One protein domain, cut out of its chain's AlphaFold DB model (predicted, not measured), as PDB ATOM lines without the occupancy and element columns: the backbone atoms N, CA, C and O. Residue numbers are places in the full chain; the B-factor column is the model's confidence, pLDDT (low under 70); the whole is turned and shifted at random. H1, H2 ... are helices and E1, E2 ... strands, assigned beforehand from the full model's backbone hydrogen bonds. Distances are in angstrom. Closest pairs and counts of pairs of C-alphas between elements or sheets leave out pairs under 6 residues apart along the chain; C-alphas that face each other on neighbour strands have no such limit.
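What this domain is: This is residues 113 to 162 and 170 to 281 of the 281 residues of an uncharacterized protein of Bdellovibrionales bacterium CG11_big_fil_rev_8_21_14_0_20_38_13 (UniProt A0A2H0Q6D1). What shape do these atoms make? One nine-stranded sheet folds back on itself like a flattened, nearly closed barrel, E4 E3 E2 facing E9 E8 E7 E6 E5, with E1 as the hinge. Outside the leaf E9 E8 E7 E6 E5, H3 packs over E8 and H4 only grazes the sheet with residues 152 to 156, while H2 grazes it with residues 131 to 135, nearest E1 and E2, and H1 packs on H3, off the sheet. How is it made up? The 162 printed residues hold four named helices, H1 to H4, then nine named strands, E1 to E9, in the antiparallel order E4 E3 E2 E1 E9 E8 E7 E6 E5; the class is mixed, helices and strands. The whole is compact, with a radius of gyration of the C-alphas of 14.9 A and spans of 47 by 38 by 26 A.

Where its parts are: Where are the strands? E1, residues 170 to 181, is 30.7 A long and begins at C-alpha 170 (202.779, 229.002, 168.855); E2, 190 to 201, is 32.0 A, E3, 207 to 217, 30.2 A, and E4, 220 to 228, 24.8 A. E5 is 234 to 236, E6 244 to 249, E7 252 to 256 and E8 263 to 268; E9, 271 to 280, is 27.0 A and ends at C-alpha 280 (208.606, 217.363, 160.675). And the helices? H1 is residues 118 to 124, from C-alpha 118 (224.507, 208.186, 182.462), H2 129 to 136, H3 141 to 146 and H4 152 to 158.

How they stand to each other: How does the sheet fold? E1 E2 E3 E4 and E5 E6 E7 E8 E9 are two meanders, each strand the antiparallel neighbour of the one before. E1 bends by 68 degrees at residue 174; N 175 and O 195 of the hairpin E1 and E2 are 2.7 A apart, and N 178 and O 277 of E1 and E9 2.9 A, within hydrogen-bond range. The closest C-alphas of edge strand E4 and inner strand E6, Met 225 and Ala 248, are 5.5 A apart. Where are the helices? H3 is on the sheet at a height of 8.8 A, slantwise to E8 at 47 degrees on the local plane, its closest C-alphas to E8 being Asn 144 and Asn 265, 6.4 A; H2 and H4 only graze the sheet. H1, not on the sheet, touches H3 at a steep tilt of 61 degrees, opposite ways, closest at the C-alphas of Arg 118 and Asn 146, 5.5 A. Are the helices' backbones well paired? Every O i to N i+4 pair is within hydrogen-bond range in H4, but 3 of 4 in H2, 1 of 3 in H1 and 0 of 2 in H3, where O i to N i+3 pairs within range number 3 of 4 and 1 of 3.

The domain as a whole: How far does it reach? The two C-alphas farthest apart, of Val 129 and Arg 203, are 46.8 A apart. Is anything missing? Residues 163 to 169 are not printed, and C-alphas 162 and 170 are 19.2 A apart across this cut; of the links printed whole, none is long. Where is confidence low? The mean pLDDT of the printed part is 80.7, and 33 residues are under 70, among them 127 to 143, 157 to 162 and 202 to 206.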
ATOM      1  N   GLN A 113     217.984 214.293 190.990       66.50
ATOM      2  CA  GLN A 113     217.418 213.127 191.679       66.50
ATOM      3  C   GLN A 113     216.452 212.306 190.807       66.50
ATOM      4  O   GLN A 113     216.318 211.103 191.031       66.50
ATOM      5  N   PHE A 114     215.801 212.927 189.816       75.31
ATOM      6  CA  PHE A 114     214.808 212.264 188.964       75.31
ATOM      7  C   PHE A 114     215.414 211.527 187.777       75.31
ATOM      8  O   PHE A 114     214.737 210.686 187.195       75.31
ATOM      9  N   TYR A 115     216.671 211.800 187.431       80.31
ATOM     10  CA  TYR A 115     217.332 211.196 186.279       80.31
ATOM     11  C   TYR A 115     218.294 210.088 186.710       80.31
ATOM     12  O   TYR A 115     218.888 210.120 187.796       80.31
ATOM     13  N   TYR A 116     218.454 209.082 185.853       78.88
ATOM     14  CA  TYR A 116     219.519 208.098 186.001       78.88
ATOM     15  C   TYR A 116     220.881 208.746 185.733       78.88
ATOM     16  O   TYR A 116     221.022 209.504 184.772       78.88
ATOM     17  N   PRO A 117     221.920 208.414 186.520       79.81
ATOM     18  CA  PRO A 117     223.291 208.648 186.097       79.81
ATOM     19  C   PRO A 117     223.527 207.990 184.733       79.81
ATOM     20  O   PRO A 117     223.072 206.869 184.502       79.81
ATOM     21  N   ARG A 118     224.286 208.644 183.847       77.75
ATOM     22  CA  ARG A 118     224.507 208.186 182.462       77.75
ATOM     23  C   ARG A 118     224.877 206.700 182.354       77.75
ATOM     24  O   ARG A 118     224.318 205.980 181.537       77.75
ATOM     25  N   ASN A 119     225.779 206.222 183.209       78.19
ATOM     26  CA  ASN A 119     226.225 204.823 183.198       78.19
ATOM     27  C   ASN A 119     225.112 203.825 183.564       78.19
ATOM     28  O   ASN A 119     225.139 202.685 183.107       78.19
ATOM     29  N   GLU A 120     224.146 204.224 184.391       80.56
ATOM     30  CA  GLU A 120     222.971 203.408 184.713       80.56
ATOM     31  C   GLU A 120     221.920 203.491 183.610       80.56
ATOM     32  O   GLU A 120     221.341 202.465 183.252       80.56
ATOM     33  N   ALA A 121     221.732 204.680 183.026       80.06
ATOM     34  CA  ALA A 121     220.854 204.869 181.880       80.06
ATOM     35  C   ALA A 121     221.286 203.960 180.724       80.06
ATOM     36  O   ALA A 121     220.479 203.168 180.255       80.06
ATOM     37  N   LEU A 122     222.573 203.946 180.360       77.31
ATOM     38  CA  LEU A 122     223.116 203.100 179.288       77.31
ATOM     39  C   LEU A 122     222.791 201.605 179.446       77.31
ATOM     40  O   LEU A 122     222.552 200.927 178.451       77.31
ATOM     41  N   LYS A 123     222.709 201.085 180.676       80.94
ATOM     42  CA  LYS A 123     222.323 199.680 180.917       80.94
ATOM     43  C   LYS A 123     220.861 199.400 180.559       80.94
ATOM     44  O   LYS A 123     220.519 198.274 180.216       80.94
ATOM     45  N   LYS A 124     219.985 200.404 180.644       76.44
ATOM     46  CA  LYS A 124     218.575 200.300 180.228       76.44
ATOM     47  C   LYS A 124     218.421 200.317 178.705       76.44
ATOM     48  O   LYS A 124     217.417 199.830 178.196       76.44
ATOM     49  N   PHE A 125     219.436 200.806 177.994       74.50
ATOM     50  CA  PHE A 125     219.559 200.763 176.538       74.50
ATOM     51  C   PHE A 125     220.290 199.493 176.056       74.50
ATOM     52  O   PHE A 125     220.851 199.487 174.965       74.50
ATOM     53  N   ASP A 126     220.305 198.407 176.838       71.69
ATOM     54  CA  ASP A 126     220.927 197.153 176.405       71.69
ATOM     55  C   ASP A 126     220.116 196.482 175.278       71.69
ATOM     56  O   ASP A 126     219.005 195.950 175.465       71.69
ATOM     57  N   ILE A 127     220.688 196.565 174.078       68.62
ATOM     58  CA  ILE A 127     220.058 196.305 172.790       68.62
ATOM     59  C   ILE A 127     220.789 195.162 172.069       68.62
ATOM     60  O   ILE A 127     222.017 195.118 172.025       68.62
ATOM     61  N   GLN A 128     220.029 194.268 171.427       68.50
ATOM     62  CA  GLN A 128     220.578 193.235 170.540       68.50
ATOM     63  C   GLN A 128     221.326 193.857 169.349       68.50
ATOM     64  O   GLN A 128     220.850 194.825 168.765       68.50
ATOM     65  N   VAL A 129     222.445 193.257 168.933       66.94
ATOM     66  CA  VAL A 129     223.372 193.808 167.918       66.94
ATOM     67  C   VAL A 129     222.664 194.333 166.654       66.94
ATOM     68  O   VAL A 129     222.877 195.482 166.287       66.94
ATOM     69  N   GLY A 130     221.746 193.570 166.049       63.66
ATOM     70  CA  GLY A 130     221.030 194.015 164.840       63.66
ATOM     71  C   GLY A 130     220.024 195.155 165.064       63.66
ATOM     72  O   GLY A 130     219.769 195.951 164.167       63.66
ATOM     73  N   PHE A 131     219.469 195.288 166.271       68.50
ATOM     74  CA  PHE A 131     218.594 196.418 166.617       68.50
ATOM     75  C   PHE A 131     219.406 197.682 166.917       68.50
ATOM     76  O   PHE A 131     218.933 198.796 166.703       68.50
ATOM     77  N   ARG A 132     220.653 197.514 167.371       69.12
ATOM     78  CA  ARG A 132     221.579 198.616 167.624       69.12
ATOM     79  C   ARG A 132     221.987 199.316 166.331       69.12
ATOM     80  O   ARG A 132     222.010 200.536 166.305       69.12
ATOM     81  N   GLU A 133     222.213 198.567 165.256       65.88
ATOM     82  CA  GLU A 133     222.525 199.135 163.934       65.88
ATOM     83  C   GLU A 133     221.403 200.043 163.407       65.88
ATOM     84  O   GLU A 133     221.670 201.131 162.899       65.88
ATOM     85  N   LEU A 134     220.139 199.644 163.600       66.94
ATOM     86  CA  LEU A 134     218.971 200.457 163.233       66.94
ATOM     87  C   LEU A 134     218.883 201.768 164.028       66.94
ATOM     88  O   LEU A 134     218.332 202.753 163.538       66.94
ATOM     89  N   ILE A 135     219.398 201.761 165.256       65.75
ATOM     90  CA  ILE A 135     219.391 202.894 166.181       65.75
ATOM     91  C   ILE A 135     220.573 203.832 165.925       65.75
ATOM     92  O   ILE A 135     220.392 205.046 165.872       65.75
ATOM     93  N   ASP A 136     221.775 203.285 165.738       64.25
ATOM     94  CA  ASP A 136     223.001 204.056 165.509       64.25
ATOM     95  C   ASP A 136     222.946 204.851 164.192       64.25
ATOM     96  O   ASP A 136     223.607 205.886 164.071       64.25
ATOM     97  N   TYR A 137     222.120 204.416 163.232       63.38
ATOM     98  CA  TYR A 137     221.841 205.159 162.002       63.38
ATOM     99  C   TYR A 137     221.014 206.437 162.226       63.38
ATOM    100  O   TYR A 137     221.004 207.310 161.359       63.38
ATOM    101  N   GLU A 138     220.332 206.586 163.366       65.44
ATOM    102  CA  GLU A 138     219.463 207.729 163.653       65.44
ATOM    103  C   GLU A 138     220.121 208.650 164.710       65.44
ATOM    104  O   GLU A 138     220.016 208.418 165.918       65.44
ATOM    105  N   PRO A 139     220.811 209.740 164.297       64.19
ATOM    106  CA  PRO A 139     221.660 210.546 165.185       64.19
ATOM    107  C   PRO A 139     220.900 211.217 166.333       64.19
ATOM    108  O   PRO A 139     221.486 211.573 167.357       64.19
ATOM    109  N   SER A 140     219.588 211.397 166.167       64.25
ATOM    110  CA  SER A 140     218.697 211.970 167.176       64.25
ATOM    111  C   SER A 140     218.554 211.082 168.422       64.25
ATOM    112  O   SER A 140     218.213 211.591 169.491       64.25
ATOM    113  N   PHE A 141     218.899 209.794 168.330       65.88
ATOM    114  CA  PHE A 141     218.763 208.830 169.416       65.88
ATOM    115  C   PHE A 141     219.743 209.064 170.576       65.88
ATOM    116  O   PHE A 141     219.317 209.059 171.733       65.88
ATOM    117  N   LYS A 142     221.025 209.350 170.285       66.62
ATOM    118  CA  LYS A 142     222.113 209.463 171.287       66.62
ATOM    119  C   LYS A 142     221.865 210.521 172.363       66.62
ATOM    120  O   LYS A 142     222.425 210.445 173.453       66.62
ATOM    121  N   ARG A 143     221.015 211.512 172.080       67.19
ATOM    122  CA  ARG A 143     220.660 212.554 173.052       67.19
ATOM    123  C   ARG A 143     219.804 212.029 174.200       67.19
ATOM    124  O   ARG A 143     219.903 212.553 175.302       67.19
ATOM    125  N   ASN A 144     219.013 210.985 173.976       70.19
ATOM    126  CA  ASN A 144     218.022 210.516 174.947       70.19
ATOM    127  C   ASN A 144     218.629 209.689 176.093       70.19
ATOM    128  O   ASN A 144     218.024 209.594 177.162       70.19
ATOM    129  N   GLU A 145     219.845 209.163 175.907       69.81
ATOM    130  CA  GLU A 145     220.588 208.392 176.915       69.81
ATOM    131  C   GLU A 145     220.889 209.204 178.185       69.81
ATOM    132  O   GLU A 145     220.976 208.645 179.276       69.81
ATOM    133  N   ASN A 146     221.033 210.526 178.063       68.19
ATOM    134  CA  ASN A 146     221.423 211.400 179.174       68.19
ATOM    135  C   ASN A 146     220.236 211.906 180.012       68.19
ATOM    136  O   ASN A 146     220.453 212.483 181.073       68.19
ATOM    137  N   TYR A 147     218.999 211.694 179.552       72.88
ATOM    138  CA  TYR A 147     217.788 212.276 180.149       72.88
ATOM    139  C   TYR A 147     216.744 211.210 180.500       72.88
ATOM    140  O   TYR A 147     215.537 211.440 180.421       72.88
ATOM    141  N   LEU A 148     217.206 210.014 180.873       82.44
ATOM    142  CA  LEU A 148     216.331 208.924 181.284       82.44
ATOM    143  C   LEU A 148     215.823 209.140 182.716       82.44
ATOM    144  O   LEU A 148     216.621 209.270 183.647       82.44
ATOM    145  N   LEU A 149     214.504 209.122 182.901       83.50
ATOM    146  CA  LEU A 149     213.860 209.291 184.204       83.50
ATOM    147  C   LEU A 149     213.909 207.990 185.023       83.50
ATOM    148  O   LEU A 149     213.655 206.904 184.503       83.50
ATOM    149  N   LYS A 150     214.211 208.114 186.321       80.38
ATOM    150  CA  LYS A 150     214.164 207.037 187.324       80.38
ATOM    151  C   LYS A 150     212.748 206.605 187.644       80.38
ATOM    152  O   LYS A 150     212.460 205.414 187.640       80.38
ATOM    153  N   ASP A 151     211.906 207.593 187.924       76.62
ATOM    154  CA  ASP A 151     210.498 207.427 188.253       76.62
ATOM    155  C   ASP A 151     209.712 208.485 187.480       76.62
ATOM    156  O   ASP A 151     209.581 209.640 187.900       76.62
ATOM    157  N   ALA A 152     209.256 208.092 186.292       78.56
ATOM    158  CA  ALA A 152     208.554 209.002 185.406       78.56
ATOM    159  C   ALA A 152     207.197 209.409 186.005       78.56
ATOM    160  O   ALA A 152     206.811 210.570 185.913       78.56
ATOM    161  N   ALA A 153     206.509 208.504 186.710       73.38
ATOM    162  CA  ALA A 153     205.220 208.794 187.333       73.38
ATOM    163  C   ALA A 153     205.329 209.891 188.406       73.38
ATOM    164  O   ALA A 153     204.543 210.846 188.402       73.38
ATOM    165  N   VAL A 154     206.327 209.802 189.291       73.38
ATOM    166  CA  VAL A 154     206.575 210.825 190.320       73.38
ATOM    167  C   VAL A 154     207.055 212.132 189.697       73.38
ATOM    168  O   VAL A 154     206.613 213.204 190.120       73.38
ATOM    169  N   TYR A 155     207.927 212.061 188.693       77.56
ATOM    170  CA  TYR A 155     208.398 213.237 187.965       77.56
ATOM    171  C   TYR A 155     207.230 214.016 187.342       77.56
ATOM    172  O   TYR A 155     207.066 215.212 187.591       77.56
ATOM    173  N   PHE A 156     206.343 213.318 186.633       73.56
ATOM    174  CA  PHE A 156     205.158 213.898 186.004       73.56
ATOM    175  C   PHE A 156     204.142 214.431 187.019       73.56
ATOM    176  O   PHE A 156     203.567 215.498 186.812       73.56
ATOM    177  N   ALA A 157     203.957 213.756 188.157       69.88
ATOM    178  CA  ALA A 157     203.091 214.255 189.223       69.88
ATOM    179  C   ALA A 157     203.609 215.564 189.853       69.88
ATOM    180  O   ALA A 157     202.810 216.416 190.255       69.88
ATOM    181  N   LYS A 158     204.939 215.724 189.944       68.06
ATOM    182  CA  LYS A 158     205.605 216.894 190.539       68.06
ATOM    183  C   LYS A 158     205.797 218.060 189.578       68.06
ATOM    184  O   LYS A 158     205.960 219.182 190.046       68.06
ATOM    185  N   ALA A 159     205.716 217.832 188.272       64.69
ATOM    186  CA  ALA A 159     205.847 218.854 187.237       64.69
ATOM    187  C   ALA A 159     204.703 219.909 187.217       64.69
ATOM    188  O   ALA A 159     204.478 220.558 186.200       64.69
ATOM    189  N   LYS A 160     203.972 220.139 188.320       56.25
ATOM    190  CA  LYS A 160     202.871 221.115 188.370       56.25
ATOM    191  C   LYS A 160     203.347 222.577 188.421       56.25
ATOM    192  O   LYS A 160     204.236 222.944 189.182       56.25
ATOM    193  N   THR A 161     202.662 223.355 187.582       50.91
ATOM    194  CA  THR A 161     202.561 224.804 187.325       50.91
ATOM    195  C   THR A 161     203.502 225.759 188.075       50.91
ATOM    196  O   THR A 161     203.380 225.953 189.282       50.91
ATOM    197  N   ILE A 162     204.358 226.467 187.319       47.75
ATOM    198  CA  ILE A 162     205.237 227.538 187.822       47.75
ATOM    199  C   ILE A 162     204.869 228.923 187.271       47.75
ATOM    200  O   ILE A 162     204.439 229.124 186.135       47.75
ATOM    201  N   ARG A 170     203.558 230.090 169.464       72.81
ATOM    202  CA  ARG A 170     202.779 229.002 168.855       72.81
ATOM    203  C   ARG A 170     203.732 228.004 168.204       72.81
ATOM    204  O   ARG A 170     204.656 228.407 167.499       72.81
ATOM    205  N   TYR A 171     203.481 226.727 168.441       78.75
ATOM    206  CA  TYR A 171     204.175 225.581 167.878       78.75
ATOM    207  C   TYR A 171     203.139 224.726 167.170       78.75
ATOM    208  O   TYR A 171     202.132 224.338 167.754       78.75
ATOM    209  N   ASN A 172     203.362 224.452 165.896       82.88
ATOM    210  CA  ASN A 172     202.462 223.638 165.104       82.88
ATOM    211  C   ASN A 172     203.255 222.822 164.090       82.88
ATOM    212  O   ASN A 172     204.242 223.307 163.530       82.88
ATOM    213  N   GLY A 173     202.816 221.598 163.839       85.25
ATOM    214  CA  GLY A 173     203.412 220.754 162.818       85.25
ATOM    215  C   GLY A 173     202.825 219.355 162.807       85.25
ATOM    216  O   GLY A 173     202.280 218.880 163.804       85.25
ATOM    217  N   VAL A 174     202.979 218.708 161.659       86.12
ATOM    218  CA  VAL A 174     202.790 217.270 161.517       86.12
ATOM    219  C   VAL A 174     204.176 216.644 161.508       86.12
ATOM    220  O   VAL A 174     205.090 217.149 160.857       86.12
ATOM    221  N   TYR A 175     204.345 215.587 162.282       89.81
ATOM    222  CA  TYR A 175     205.594 214.877 162.474       89.81
ATOM    223  C   TYR A 175     205.364 213.406 162.169       89.81
ATOM    224  O   TYR A 175     204.322 212.858 162.520       89.81
ATOM    225  N   SER A 176     206.347 212.767 161.551       90.69
ATOM    226  CA  SER A 176     206.365 211.323 161.341       90.69
ATOM    227  C   SER A 176     207.722 210.759 161.736       90.69
ATOM    228  O   SER A 176     208.738 211.458 161.707       90.69
ATOM    229  N   GLY A 177     207.757 209.496 162.128       90.69
ATOM    230  CA  GLY A 177     209.003 208.823 162.438       90.69
ATOM    231  C   GLY A 177     208.779 207.465 163.071       90.69
ATOM    232  O   GLY A 177     207.819 206.772 162.742       90.69
ATOM    233  N   LYS A 178     209.696 207.063 163.949       91.50
ATOM    234  CA  LYS A 178     209.769 205.696 164.465       91.50
ATOM    235  C   LYS A 178     209.840 205.666 165.988       91.50
ATOM    236  O   LYS A 178     210.532 206.487 166.591       91.50
ATOM    237  N   LEU A 179     209.183 204.681 166.596       92.06
ATOM    238  CA  LEU A 179     209.347 204.271 167.990       92.06
ATOM    239  C   LEU A 179     210.175 202.998 168.058       92.06
ATOM    240  O   LEU A 179     209.753 201.940 167.592       92.06
ATOM    241  N   TYR A 180     211.333 203.095 168.693       90.94
ATOM    242  CA  TYR A 180     212.215 201.970 168.959       90.94
ATOM    243  C   TYR A 180     211.916 201.432 170.356       90.94
ATOM    244  O   TYR A 180     212.204 202.089 171.360       90.94
ATOM    245  N   ARG A 181     211.327 200.237 170.438       90.06
ATOM    246  CA  ARG A 181     210.994 199.583 171.710       90.06
ATOM    247  C   ARG A 181     212.228 198.911 172.305       90.06
ATOM    248  O   ARG A 181     212.714 197.907 171.789       90.06
ATOM    249  N   LEU A 182     212.708 199.437 173.423       87.38
ATOM    250  CA  LEU A 182     213.928 198.982 174.101       87.38
ATOM    251  C   LEU A 182     213.633 198.060 175.285       87.38
ATOM    252  O   LEU A 182     214.476 197.245 175.667       87.38
ATOM    253  N   ALA A 183     212.421 198.146 175.828       86.31
ATOM    254  CA  ALA A 183     211.972 197.375 176.976       86.31
ATOM    255  C   ALA A 183     210.471 197.040 176.885       86.31
ATOM    256  O   ALA A 183     209.771 197.441 175.951       86.31
ATOM    257  N   GLY A 184     209.991 196.251 177.849       84.12
ATOM    258  CA  GLY A 184     208.601 195.808 177.938       84.12
ATOM    259  C   GLY A 184     208.214 194.718 176.930       84.12
ATOM    260  O   GLY A 184     209.050 194.109 176.260       84.12
ATOM    261  N   LYS A 185     206.901 194.481 176.806       83.56
ATOM    262  CA  LYS A 185     206.303 193.404 175.987       83.56
ATOM    263  C   LYS A 185     206.644 193.486 174.493       83.56
ATOM    264  O   LYS A 185     206.528 192.499 173.768       83.56
ATOM    265  N   HIS A 186     207.024 194.664 174.009       84.12
ATOM    266  CA  HIS A 186     207.319 194.916 172.599       84.12
ATOM    267  C   HIS A 186     208.805 195.170 172.324       84.12
ATOM    268  O   HIS A 186     209.126 195.673 171.253       84.12
ATOM    269  N   LYS A 187     209.706 194.808 173.250       87.50
ATOM    270  CA  LYS A 187     211.159 194.961 173.078       87.50
ATOM    271  C   LYS A 187     211.641 194.421 171.720       87.50
ATOM    272  O   LYS A 187     211.272 193.319 171.319       87.50
ATOM    273  N   GLY A 188     212.485 195.200 171.042       83.94
ATOM    274  CA  GLY A 188     213.090 194.876 169.745       83.94
ATOM    275  C   GLY A 188     212.229 195.226 168.529       83.94
ATOM    276  O   GLY A 188     212.641 194.966 167.401       83.94
ATOM    277  N   LYS A 189     211.040 195.807 168.726       87.69
ATOM    278  CA  LYS A 189     210.173 196.247 167.627       87.69
ATOM    279  C   LYS A 189     210.426 197.706 167.258       87.69
ATOM    280  O   LYS A 189     210.729 198.531 168.122       87.69
ATOM    281  N   VAL A 190     210.243 198.004 165.975       89.81
ATOM    282  CA  VAL A 190     210.175 199.366 165.442       89.81
ATOM    283  C   VAL A 190     208.743 199.617 164.990       89.81
ATOM    284  O   VAL A 190     208.185 198.820 164.238       89.81
ATOM    285  N   GLU A 191     208.141 200.691 165.477       91.56
ATOM    286  CA  GLU A 191     206.763 201.075 165.163       91.56
ATOM    287  C   GLU A 191     206.767 202.443 164.487       91.56
ATOM    288  O   GLU A 191     207.624 203.278 164.778       91.56
ATOM    289  N   ASP A 192     205.831 202.674 163.579       92.75
ATOM    290  CA  ASP A 192     205.627 203.974 162.952       92.75
ATOM    291  C   ASP A 192     204.862 204.889 163.906       92.75
ATOM    292  O   ASP A 192     203.859 204.473 164.481       92.75
ATOM    293  N   ILE A 193     205.330 206.126 164.076       93.50
ATOM    294  CA  ILE A 193     204.605 207.175 164.798       93.50
ATOM    295  C   ILE A 193     204.287 208.305 163.835       93.50
ATOM    296  O   ILE A 193     205.190 208.838 163.188       93.50
ATOM    297  N   GLU A 194     203.038 208.758 163.854       93.38
ATOM    298  CA  GLU A 194     202.670 210.071 163.333       93.38
ATOM    299  C   GLU A 194     202.073 210.921 164.447       93.38
ATOM    300  O   GLU A 194     201.313 210.445 165.289       93.38
ATOM    301  N   MET A 195     202.424 212.200 164.470       92.25
ATOM    302  CA  MET A 195     201.947 213.150 165.460       92.25
ATOM    303  C   MET A 195     201.585 214.459 164.778       92.25
ATOM    304  O   MET A 195     202.432 215.132 164.198       92.25
ATOM    305  N   ASN A 196     200.331 214.863 164.904       90.62
ATOM    306  CA  ASN A 196     199.900 216.214 164.595       90.62
ATOM    307  C   ASN A 196     199.749 216.960 165.911       90.62
ATOM    308  O   ASN A 196     199.022 216.518 166.800       90.62
ATOM    309  N   ILE A 197     200.456 218.071 166.048       88.75
ATOM    310  CA  ILE A 197     200.433 218.854 167.267       88.75
ATOM    311  C   ILE A 197     200.325 220.331 166.935       88.75
ATOM    312  O   ILE A 197     201.015 220.863 166.063       88.75
ATOM    313  N   GLU A 198     199.455 220.997 167.674       85.88
ATOM    314  CA  GLU A 198     199.295 222.432 167.643       85.88
ATOM    315  C   GLU A 198     199.116 222.913 169.071       85.88
ATOM    316  O   GLU A 198     198.122 222.592 169.722       85.88
ATOM    317  N   PHE A 199     200.064 223.704 169.549       85.81
ATOM    318  CA  PHE A 199     199.983 224.281 170.871       85.81
ATOM    319  C   PHE A 199     200.585 225.668 170.940       85.81
ATOM    320  O   PHE A 199     201.397 226.084 170.115       85.81
ATOM    321  N   TRP A 200     200.177 226.412 171.947       81.94
ATOM    322  CA  TRP A 200     200.791 227.665 172.310       81.94
ATOM    323  C   TRP A 200     200.933 227.728 173.813       81.94
ATOM    324  O   TRP A 200     200.102 227.251 174.587       81.94
ATOM    325  N   GLU A 201     202.024 228.347 174.220       72.50
ATOM    326  CA  GLU A 201     202.262 228.628 175.621       72.50
ATOM    327  C   GLU A 201     201.284 229.734 176.039       72.50
ATOM    328  O   GLU A 201     201.358 230.876 175.564       72.50
ATOM    329  N   LYS A 202     200.316 229.379 176.888       66.62
ATOM    330  CA  LYS A 202     199.506 230.346 177.624       66.62
ATOM    331  C   LYS A 202     200.345 230.934 178.757       66.62
ATOM    332  O   LYS A 202     201.497 230.573 179.002       66.62
ATOM    333  N   ARG A 203     199.768 231.916 179.451       61.22
ATOM    334  CA  ARG A 203     200.383 232.497 180.649       61.22
ATOM    335  C   ARG A 203     200.754 231.354 181.609       61.22
ATOM    336  O   ARG A 203     199.896 230.540 181.910       61.22
ATOM    337  N   LYS A 204     201.979 231.371 182.153       64.06
ATOM    338  CA  LYS A 204     202.430 230.519 183.280       64.06
ATOM    339  C   LYS A 204     202.736 229.045 182.954       64.06
ATOM    340  O   LYS A 204     202.402 228.170 183.744       64.06
ATOM    341  N   GLY A 205     203.361 228.757 181.808       57.56
ATOM    342  CA  GLY A 205     203.795 227.388 181.461       57.56
ATOM    343  C   GLY A 205     202.644 226.406 181.207       57.56
ATOM    344  O   GLY A 205     202.880 225.257 180.844       57.56
ATOM    345  N   GLU A 206     201.407 226.879 181.355       68.94
ATOM    346  CA  GLU A 206     200.211 226.235 180.854       68.94
ATOM    347  C   GLU A 206     200.292 226.218 179.337       68.94
ATOM    348  O   GLU A 206     200.522 227.241 178.682       68.94
ATOM    349  N   ILE A 207     200.102 225.038 178.778       76.44
ATOM    350  CA  ILE A 207     199.954 224.887 177.348       76.44
ATOM    351  C   ILE A 207     198.461 224.886 177.045       76.44
ATOM    352  O   ILE A 207     197.669 224.255 177.739       76.44
ATOM    353  N   ASP A 208     198.076 225.591 175.991       83.06
ATOM    354  CA  ASP A 208     196.809 225.338 175.321       83.06
ATOM    355  C   ASP A 208     197.073 224.838 173.919       83.06
ATOM    356  O   ASP A 208     198.091 225.163 173.309       83.06
ATOM    357  N   GLY A 209     196.167 224.014 173.427       84.50
ATOM    358  CA  GLY A 209     196.371 223.286 172.197       84.50
ATOM    359  C   GLY A 209     195.971 221.834 172.318       84.50
ATOM    360  O   GLY A 209     195.450 221.377 173.336       84.50
ATOM    361  N   LYS A 210     196.233 221.118 171.238       91.38
ATOM    362  CA  LYS A 210     195.824 219.741 171.027       91.38
ATOM    363  C   LYS A 210     196.925 218.980 170.317       91.38
ATOM    364  O   LYS A 210     197.667 219.536 169.501       91.38
ATOM    365  N   PHE A 211     196.981 217.689 170.579       92.69
ATOM    366  CA  PHE A 211     197.743 216.763 169.766       92.69
ATOM    367  C   PHE A 211     196.882 215.559 169.402       92.69
ATOM    368  O   PHE A 211     195.972 215.165 170.134       92.69
ATOM    369  N   THR A 212     197.204 214.960 168.267       93.12
ATOM    370  CA  THR A 212     196.785 213.615 167.892       93.12
ATOM    371  C   THR A 212     198.031 212.830 167.538       93.12
ATOM    372  O   THR A 212     198.891 213.340 166.822       93.12
ATOM    373  N   MET A 213     198.130 211.601 168.020       93.75
ATOM    374  CA  MET A 213     199.259 210.723 167.761       93.75
ATOM    375  C   MET A 213     198.748 209.337 167.391       93.75
ATOM    376  O   MET A 213     197.868 208.798 168.061       93.75
ATOM    377  N   THR A 214     199.298 208.761 166.335       94.19
ATOM    378  CA  THR A 214     199.003 207.398 165.901       94.19
ATOM    379  C   THR A 214     200.268 206.562 166.010       94.19
ATOM    380  O   THR A 214     201.374 207.056 165.783       94.19
ATOM    381  N   ILE A 215     200.104 205.299 166.401       92.06
ATOM    382  CA  ILE A 215     201.172 204.304 166.317       92.06
ATOM    383  C   ILE A 215     200.688 203.180 165.415       92.06
ATOM    384  O   ILE A 215     199.640 202.572 165.669       92.06
ATOM    385  N   ALA A 216     201.465 202.917 164.374       91.31
ATOM    386  CA  ALA A 216     201.230 201.841 163.436       91.31
ATOM    387  C   ALA A 216     202.344 200.795 163.502       91.31
ATOM    388  O   ALA A 216     203.493 201.070 163.856       91.31
ATOM    389  N   ARG A 217     201.985 199.561 163.170       88.31
ATOM    390  CA  ARG A 217     202.922 198.455 163.001       88.31
ATOM    391  C   ARG A 217     202.516 197.696 161.751       88.31
ATOM    392  O   ARG A 217     201.338 197.412 161.574       88.31
ATOM    393  N   ASP A 218     203.487 197.401 160.893       85.19
ATOM    394  CA  ASP A 218     203.268 196.645 159.654       85.19
ATOM    395  C   ASP A 218     202.183 197.271 158.745       85.19
ATOM    396  O   ASP A 218     201.459 196.576 158.041       85.19
ATOM    397  N   GLY A 219     202.064 198.606 158.770       81.75
ATOM    398  CA  GLY A 219     201.063 199.367 158.012       81.75
ATOM    399  C   GLY A 219     199.692 199.501 158.685       81.75
ATOM    400  O   GLY A 219     198.855 200.256 158.192       81.75
ATOM    401  N   GLU A 220     199.460 198.842 159.822       87.19
ATOM    402  CA  GLU A 220     198.191 198.907 160.553       87.19
ATOM    403  C   GLU A 220     198.291 199.803 161.793       87.19
ATOM    404  O   GLU A 220     199.133 199.602 162.673       87.19
ATOM    405  N   ILE A 221     197.394 200.788 161.888       89.44
ATOM    406  CA  ILE A 221     197.270 201.648 163.070       89.44
ATOM    407  C   ILE A 221     196.580 200.853 164.178       89.44
ATOM    408  O   ILE A 221     195.404 200.515 164.065       89.44
ATOM    409  N   TYR A 222     197.288 200.611 165.278       87.56
ATOM    410  CA  TYR A 222     196.734 199.895 166.432       87.56
ATOM    411  C   TYR A 222     196.587 200.784 167.673       87.56
ATOM    412  O   TYR A 222     195.935 200.383 168.637       87.56
ATOM    413  N   SER A 223     197.169 201.986 167.665       86.75
ATOM    414  CA  SER A 223     196.991 202.969 168.734       86.75
ATOM    415  C   SER A 223     196.656 204.336 168.160       86.75
ATOM    416  O   SER A 223     197.356 204.838 167.282       86.75
ATOM    417  N   ASN A 224     195.594 204.939 168.693       90.75
ATOM    418  CA  ASN A 224     195.168 206.298 168.391       90.75
ATOM    419  C   ASN A 224     195.052 207.064 169.702       90.75
ATOM    420  O   ASN A 224     194.293 206.686 170.595       90.75
ATOM    421  N   MET A 225     195.802 208.148 169.805       92.44
ATOM    422  CA  MET A 225     195.946 208.945 171.011       92.44
ATOM    423  C   MET A 225     195.608 210.392 170.690       92.44
ATOM    424  O   MET A 225     195.903 210.903 169.607       92.44
ATOM    425  N   ARG A 226     194.968 211.059 171.641       91.81
ATOM    426  CA  ARG A 226     194.635 212.477 171.553       91.81
ATOM    427  C   ARG A 226     194.698 213.080 172.939       91.81
ATOM    428  O   ARG A 226     194.351 212.406 173.908       91.81
ATOM    429  N   GLY A 227     195.063 214.345 173.010       88.81
ATOM    430  CA  GLY A 227     195.053 215.067 174.268       88.81
ATOM    431  C   GLY A 227     195.128 216.562 174.054       88.81
ATOM    432  O   GLY A 227     195.388 217.051 172.948       88.81
ATOM    433  N   GLU A 228     194.860 217.282 175.131       87.38
ATOM    434  CA  GLU A 228     194.752 218.733 175.132       87.38
ATOM    435  C   GLU A 228     195.577 219.335 176.267       87.38
ATOM    436  O   GLU A 228     195.675 218.779 177.365       87.38
ATOM    437  N   GLY A 229     196.140 220.519 176.018       83.25
ATOM    438  CA  GLY A 229     196.870 221.268 177.039       83.25
ATOM    439  C   GLY A 229     195.980 221.651 178.226       83.25
ATOM    440  O   GLY A 229     196.381 221.491 179.376       83.25
ATOM    441  N   GLY A 230     194.718 222.021 177.966       77.38
ATOM    442  CA  GLY A 230     193.736 222.334 179.012       77.38
ATOM    443  C   GLY A 230     193.432 221.175 179.973       77.38
ATOM    444  O   GLY A 230     193.067 221.421 181.122       77.38
ATOM    445  N   ASN A 231     193.643 219.927 179.543       79.56
ATOM    446  CA  ASN A 231     193.449 218.726 180.362       79.56
ATOM    447  C   ASN A 231     194.745 218.238 181.034       79.56
ATOM    448  O   ASN A 231     194.738 217.215 181.718       79.56
ATOM    449  N   ASN A 232     195.849 218.979 180.886       78.56
ATOM    450  CA  ASN A 232     197.199 218.574 181.284       78.56
ATOM    451  C   ASN A 232     197.685 217.287 180.594       78.56
ATOM    452  O   ASN A 232     198.509 216.558 181.149       78.56
ATOM    453  N   ASP A 233     197.210 217.011 179.377       86.38
ATOM    454  CA  ASP A 233     197.788 215.945 178.551       86.38
ATOM    455  C   ASP A 233     199.039 216.429 177.800       86.38
ATOM    456  O   ASP A 233     199.814 215.635 177.272       86.38
ATOM    457  N   LEU A 234     199.247 217.746 177.766       86.75
ATOM    458  CA  LEU A 234     200.383 218.418 177.160       86.75
ATOM    459  C   LEU A 234     200.858 219.515 178.115       86.75
ATOM    460  O   LEU A 234     200.098 220.434 178.416       86.75
ATOM    461  N   TYR A 235     202.093 219.433 178.604       84.31
ATOM    462  CA  TYR A 235     202.633 220.432 179.530       84.31
ATOM    463  C   TYR A 235     204.156 220.529 179.440       84.31
ATOM    464  O   TYR A 235     204.836 219.603 178.998       84.31
ATOM    465  N   LEU A 236     204.692 221.683 179.837       79.94
ATOM    466  CA  LEU A 236     206.133 221.886 179.954       79.94
ATOM    467  C   LEU A 236     206.615 221.415 181.317       79.94
ATOM    468  O   LEU A 236     205.898 221.549 182.311       79.94
ATOM    469  N   ASN A 237     207.856 220.941 181.378       74.94
ATOM    470  CA  ASN A 237     208.505 220.776 182.667       74.94
ATOM    471  C   ASN A 237     208.665 222.172 183.313       74.94
ATOM    472  O   ASN A 237     209.324 223.044 182.741       74.94
ATOM    473  N   PRO A 238     208.090 222.419 184.500       64.38
ATOM    474  CA  PRO A 238     208.166 223.722 185.158       64.38
ATOM    475  C   PRO A 238     209.603 224.106 185.528       64.38
ATOM    476  O   PRO A 238     209.948 225.280 185.613       64.38
ATOM    477  N   GLN A 239     210.437 223.095 185.736       66.19
ATOM    478  CA  GLN A 239     211.820 223.187 186.167       66.19
ATOM    479  C   GLN A 239     212.797 223.365 184.992       66.19
ATOM    480  O   GLN A 239     213.861 223.956 185.167       66.19
ATOM    481  N   ASN A 240     212.409 222.918 183.796       72.88
ATOM    482  CA  ASN A 240     213.108 223.147 182.538       72.88
ATOM    483  C   ASN A 240     212.075 223.338 181.423       72.88
ATOM    484  O   ASN A 240     211.663 222.388 180.761       72.88
ATOM    485  N   THR A 241     211.667 224.586 181.188       71.38
ATOM    486  CA  THR A 241     210.584 224.890 180.239       71.38
ATOM    487  C   THR A 241     210.903 224.532 178.791       71.38
ATOM    488  O   THR A 241     210.018 224.671 177.952       71.38
ATOM    489  N   LYS A 242     212.128 224.101 178.461       77.56
ATOM    490  CA  LYS A 242     212.460 223.561 177.137       77.56
ATOM    491  C   LYS A 242     211.850 222.178 176.936       77.56
ATOM    492  O   LYS A 242     211.448 221.875 175.819       77.56
ATOM    493  N   GLU A 243     211.733 221.385 177.993       83.62
ATOM    494  CA  GLU A 243     211.207 220.029 177.911       83.62
ATOM    495  C   GLU A 243     209.687 220.037 177.775       83.62
ATOM    496  O   GLU A 243     208.977 220.747 178.495       83.62
ATOM    497  N   LEU A 244     209.194 219.199 176.870       87.19
ATOM    498  CA  LEU A 244     207.773 219.002 176.634       87.19
ATOM    499  C   LEU A 244     207.381 217.585 177.029       87.19
ATOM    500  O   LEU A 244     208.037 216.614 176.656       87.19
ATOM    501  N   ILE A 245     206.274 217.469 177.750       89.81
ATOM    502  CA  ILE A 245     205.714 216.188 178.156       89.81
ATOM    503  C   ILE A 245     204.350 216.031 177.492       89.81
ATOM    504  O   ILE A 245     203.479 216.897 177.611       89.81
ATOM    505  N   ILE A 246     204.180 214.912 176.790       91.06
ATOM    506  CA  ILE A 246     202.923 214.503 176.163       91.06
ATOM    507  C   ILE A 246     202.444 213.231 176.849       91.06
ATOM    508  O   ILE A 246     203.062 212.175 176.726       91.06
ATOM    509  N   LYS A 247     201.320 213.314 177.550       90.56
ATOM    510  CA  LYS A 247     200.601 212.159 178.081       90.56
ATOM    511  C   LYS A 247     199.674 211.633 176.990       90.56
ATOM    512  O   LYS A 247     198.574 212.138 176.794       90.56
ATOM    513  N   ALA A 248     200.146 210.640 176.247       87.12
ATOM    514  CA  ALA A 248     199.453 210.143 175.065       87.12
ATOM    515  C   ALA A 248     198.274 209.215 175.416       87.12
ATOM    516  O   ALA A 248     197.239 209.240 174.753       87.12
ATOM    517  N   ALA A 249     198.407 208.443 176.496       85.44
ATOM    518  CA  ALA A 249     197.356 207.594 177.052       85.44
ATOM    519  C   ALA A 249     197.506 207.517 178.585       85.44
ATOM    520  O   ALA A 249     198.527 207.957 179.125       85.44
ATOM    521  N   PRO A 250     196.526 206.976 179.334       81.50
ATOM    522  CA  PRO A 250     196.721 206.682 180.752       81.50
ATOM    523  C   PRO A 250     197.971 205.813 180.950       81.50
ATOM    524  O   PRO A 250     198.065 204.741 180.370       81.50
ATOM    525  N   GLY A 251     198.947 206.303 181.720       80.50
ATOM    526  CA  GLY A 251     200.218 205.607 181.951       80.50
ATOM    527  C   GLY A 251     201.281 205.807 180.864       80.50
ATOM    528  O   GLY A 251     202.460 205.673 181.179       80.50
ATOM    529  N   MET A 252     200.907 206.210 179.644       88.12
ATOM    530  CA  MET A 252     201.845 206.376 178.531       88.12
ATOM    531  C   MET A 252     202.268 207.835 178.341       88.12
ATOM    532  O   MET A 252     201.441 208.712 178.068       88.12
ATOM    533  N   TYR A 253     203.573 208.084 178.416       91.25
ATOM    534  CA  TYR A 253     204.151 209.421 178.341       91.25
ATOM    535  C   TYR A 253     205.290 209.483 177.330       91.25
ATOM    536  O   TYR A 253     206.128 208.587 177.268       91.25
ATOM    537  N   PHE A 254     205.359 210.581 176.590       92.94
ATOM    538  CA  PHE A 254     206.497 210.952 175.762       92.94
ATOM    539  C   PHE A 254     207.141 212.199 176.353       92.94
ATOM    540  O   PHE A 254     206.497 213.240 176.492       92.94
ATOM    541  N   HIS A 255     208.414 212.083 176.709       92.31
ATOM    542  CA  HIS A 255     209.215 213.164 177.267       92.31
ATOM    543  C   HIS A 255     210.222 213.640 176.227       92.31
ATOM    544  O   HIS A 255     211.192 212.945 175.919       92.31
ATOM    545  N   PHE A 256     209.970 214.824 175.685       88.88
ATOM    546  CA  PHE A 256     210.843 215.509 174.747       88.88
ATOM    547  C   PHE A 256     211.787 216.429 175.512       88.88
ATOM    548  O   PHE A 256     211.353 217.232 176.339       88.88
ATOM    549  N   ILE A 257     213.076 216.348 175.192       79.94
ATOM    550  CA  ILE A 257     214.117 217.183 175.811       79.94
ATOM    551  C   ILE A 257     214.046 218.653 175.369       79.94
ATOM    552  O   ILE A 257     214.608 219.535 176.014       79.94
ATOM    553  N   ASP A 258     213.342 218.926 174.271       78.69
ATOM    554  CA  ASP A 258     213.130 220.263 173.741       78.69
ATOM    555  C   ASP A 258     211.757 220.379 173.030       78.69
ATOM    556  O   ASP A 258     211.049 219.395 172.798       78.69
ATOM    557  N   LYS A 259     211.389 221.599 172.625       76.44
ATOM    558  CA  LYS A 259     210.133 221.889 171.901       76.44
ATOM    559  C   LYS A 259     210.211 221.645 170.389       76.44
ATOM    560  O   LYS A 259     209.256 221.966 169.682       76.44
ATOM    561  N   ASN A 260     211.341 221.166 169.862       78.38
ATOM    562  CA  ASN A 260     211.500 220.898 168.428       78.38
ATOM    563  C   ASN A 260     210.974 219.513 168.024       78.38
ATOM    564  O   ASN A 260     210.880 219.236 166.828       78.38
ATOM    565  N   LEU A 261     210.599 218.694 169.013       83.56
ATOM    566  CA  LEU A 261     209.897 217.425 168.838       83.56
ATOM    567  C   LEU A 261     210.673 216.402 168.005       83.56
ATOM    568  O   LEU A 261     210.052 215.567 167.363       83.56
ATOM    569  N   LYS A 262     212.011 216.449 167.995       84.81
ATOM    570  CA  LYS A 262     212.835 215.509 167.212       84.81
ATOM    571  C   LYS A 262     212.979 214.140 167.857       84.81
ATOM    572  O   LYS A 262     213.065 213.144 167.146       84.81
ATOM    573  N   SER A 263     213.057 214.079 169.182       87.94
ATOM    574  CA  SER A 263     213.185 212.813 169.896       87.94
ATOM    575  C   SER A 263     212.571 212.871 171.284       87.94
ATOM    576  O   SER A 263     212.629 213.913 171.943       87.94
ATOM    577  N   ALA A 264     212.026 211.745 171.733       91.19
ATOM    578  CA  ALA A 264     211.512 211.604 173.085       91.19
ATOM    579  C   ALA A 264     211.820 210.239 173.690       91.19
ATOM    580  O   ALA A 264     211.803 209.214 173.009       91.19
ATOM    581  N   ASN A 265     212.002 210.234 175.007       92.50
ATOM    582  CA  ASN A 265     211.896 209.019 175.801       92.50
ATOM    583  C   ASN A 265     210.414 208.674 175.982       92.50
ATOM    584  O   ASN A 265     209.621 209.518 176.402       92.50
ATOM    585  N   ALA A 266     210.048 207.438 175.660       92.62
ATOM    586  CA  ALA A 266     208.708 206.910 175.844       92.62
ATOM    587  C   ALA A 266     208.650 206.067 177.124       92.62
ATOM    588  O   ALA A 266     209.522 205.226 177.378       92.62
ATOM    589  N   TYR A 267     207.594 206.276 177.901       91.69
ATOM    590  CA  TYR A 267     207.324 205.586 179.155       91.69
ATOM    591  C   TYR A 267     205.918 204.998 179.135       91.69
ATOM    592  O   TYR A 267     205.019 205.584 178.535       91.69
ATOM    593  N   ASP A 268     205.738 203.869 179.808       89.12
ATOM    594  CA  ASP A 268     204.451 203.215 180.034       89.12
ATOM    595  C   ASP A 268     204.372 202.776 181.496       89.12
ATOM    596  O   ASP A 268     205.324 202.212 182.024       89.12
ATOM    597  N   GLU A 269     203.286 203.130 182.178       86.31
ATOM    598  CA  GLU A 269     203.086 202.931 183.624       86.31
ATOM    599  C   GLU A 269     204.257 203.421 184.507       86.31
ATOM    600  O   GLU A 269     204.473 202.947 185.618       86.31
ATOM    601  N   GLY A 270     205.006 204.421 184.032       81.62
ATOM    602  CA  GLY A 270     206.181 204.965 184.720       81.62
ATOM    603  C   GLY A 270     207.500 204.254 184.393       81.62
ATOM    604  O   GLY A 270     208.564 204.757 184.762       81.62
ATOM    605  N   GLU A 271     207.457 203.146 183.653       87.62
ATOM    606  CA  GLU A 271     208.630 202.422 183.179       87.62
ATOM    607  C   GLU A 271     209.072 202.906 181.801       87.62
ATOM    608  O   GLU A 271     208.267 203.209 180.924       87.62
ATOM    609  N   PHE A 272     210.381 202.952 181.579       89.56
ATOM    610  CA  PHE A 272     210.927 203.249 180.261       89.56
ATOM    611  C   PHE A 272     210.661 202.100 179.286       89.56
ATOM    612  O   PHE A 272     211.032 200.960 179.563       89.56
ATOM    613  N   ILE A 273     210.086 202.409 178.123       90.94
ATOM    614  CA  ILE A 273     209.753 201.421 177.083       90.94
ATOM    615  C   ILE A 273     210.568 201.592 175.802       90.94
ATOM    616  O   ILE A 273     210.693 200.638 175.029       90.94
ATOM    617  N   GLY A 274     211.117 202.778 175.539       90.62
ATOM    618  CA  GLY A 274     211.796 203.039 174.276       90.62
ATOM    619  C   GLY A 274     212.026 204.510 173.968       90.62
ATOM    620  O   GLY A 274     211.761 205.384 174.787       90.62
ATOM    621  N   VAL A 275     212.489 204.770 172.750       91.31
ATOM    622  CA  VAL A 275     212.752 206.123 172.244       91.31
ATOM    623  C   VAL A 275     211.992 206.335 170.950       91.31
ATOM    624  O   VAL A 275     212.036 205.485 170.058       91.31
ATOM    625  N   SER A 276     211.318 207.473 170.827       90.81
ATOM    626  CA  SER A 276     210.774 207.932 169.556       90.81
ATOM    627  C   SER A 276     211.707 208.935 168.890       90.81
ATOM    628  O   SER A 276     212.362 209.750 169.541       90.81
ATOM    629  N   THR A 277     211.743 208.872 167.566       89.75
ATOM    630  CA  THR A 277     212.421 209.834 166.698       89.75
ATOM    631  C   THR A 277     211.405 210.333 165.693       89.75
ATOM    632  O   THR A 277     210.592 209.556 165.191       89.75
ATOM    633  N   LEU A 278     211.400 211.633 165.445       86.62
ATOM    634  CA  LEU A 278     210.368 212.308 164.683       86.62
ATOM    635  C   LEU A 278     211.007 213.361 163.783       86.62
ATOM    636  O   LEU A 278     211.933 214.083 164.161       86.62
ATOM    637  N   LYS A 279     210.483 213.452 162.568       85.50
ATOM    638  CA  LYS A 279     210.852 214.435 161.558       85.50
ATOM    639  C   LYS A 279     209.590 215.188 161.180       85.50
ATOM    640  O   LYS A 279     208.528 214.596 160.993       85.50
ATOM    641  N   ARG A 280     209.702 216.511 161.127       83.56
ATOM    642  CA  ARG A 280     208.606 217.363 160.675       83.56
ATOM    643  C   ARG A 280     208.354 217.104 159.186       83.56
ATOM    644  O   ARG A 280     209.324 217.022 158.433       83.56
ATOM    645  N   LEU A 281     207.084 216.968 158.813       77.00
ATOM    646  CA  LEU A 281     206.604 216.869 157.433       77.00
ATOM    647  C   LEU A 281     206.439 218.251 156.791       77.00
ATOM    648  O   LEU A 281     206.126 219.218 157.533       77.00
TER     649      LEU A 281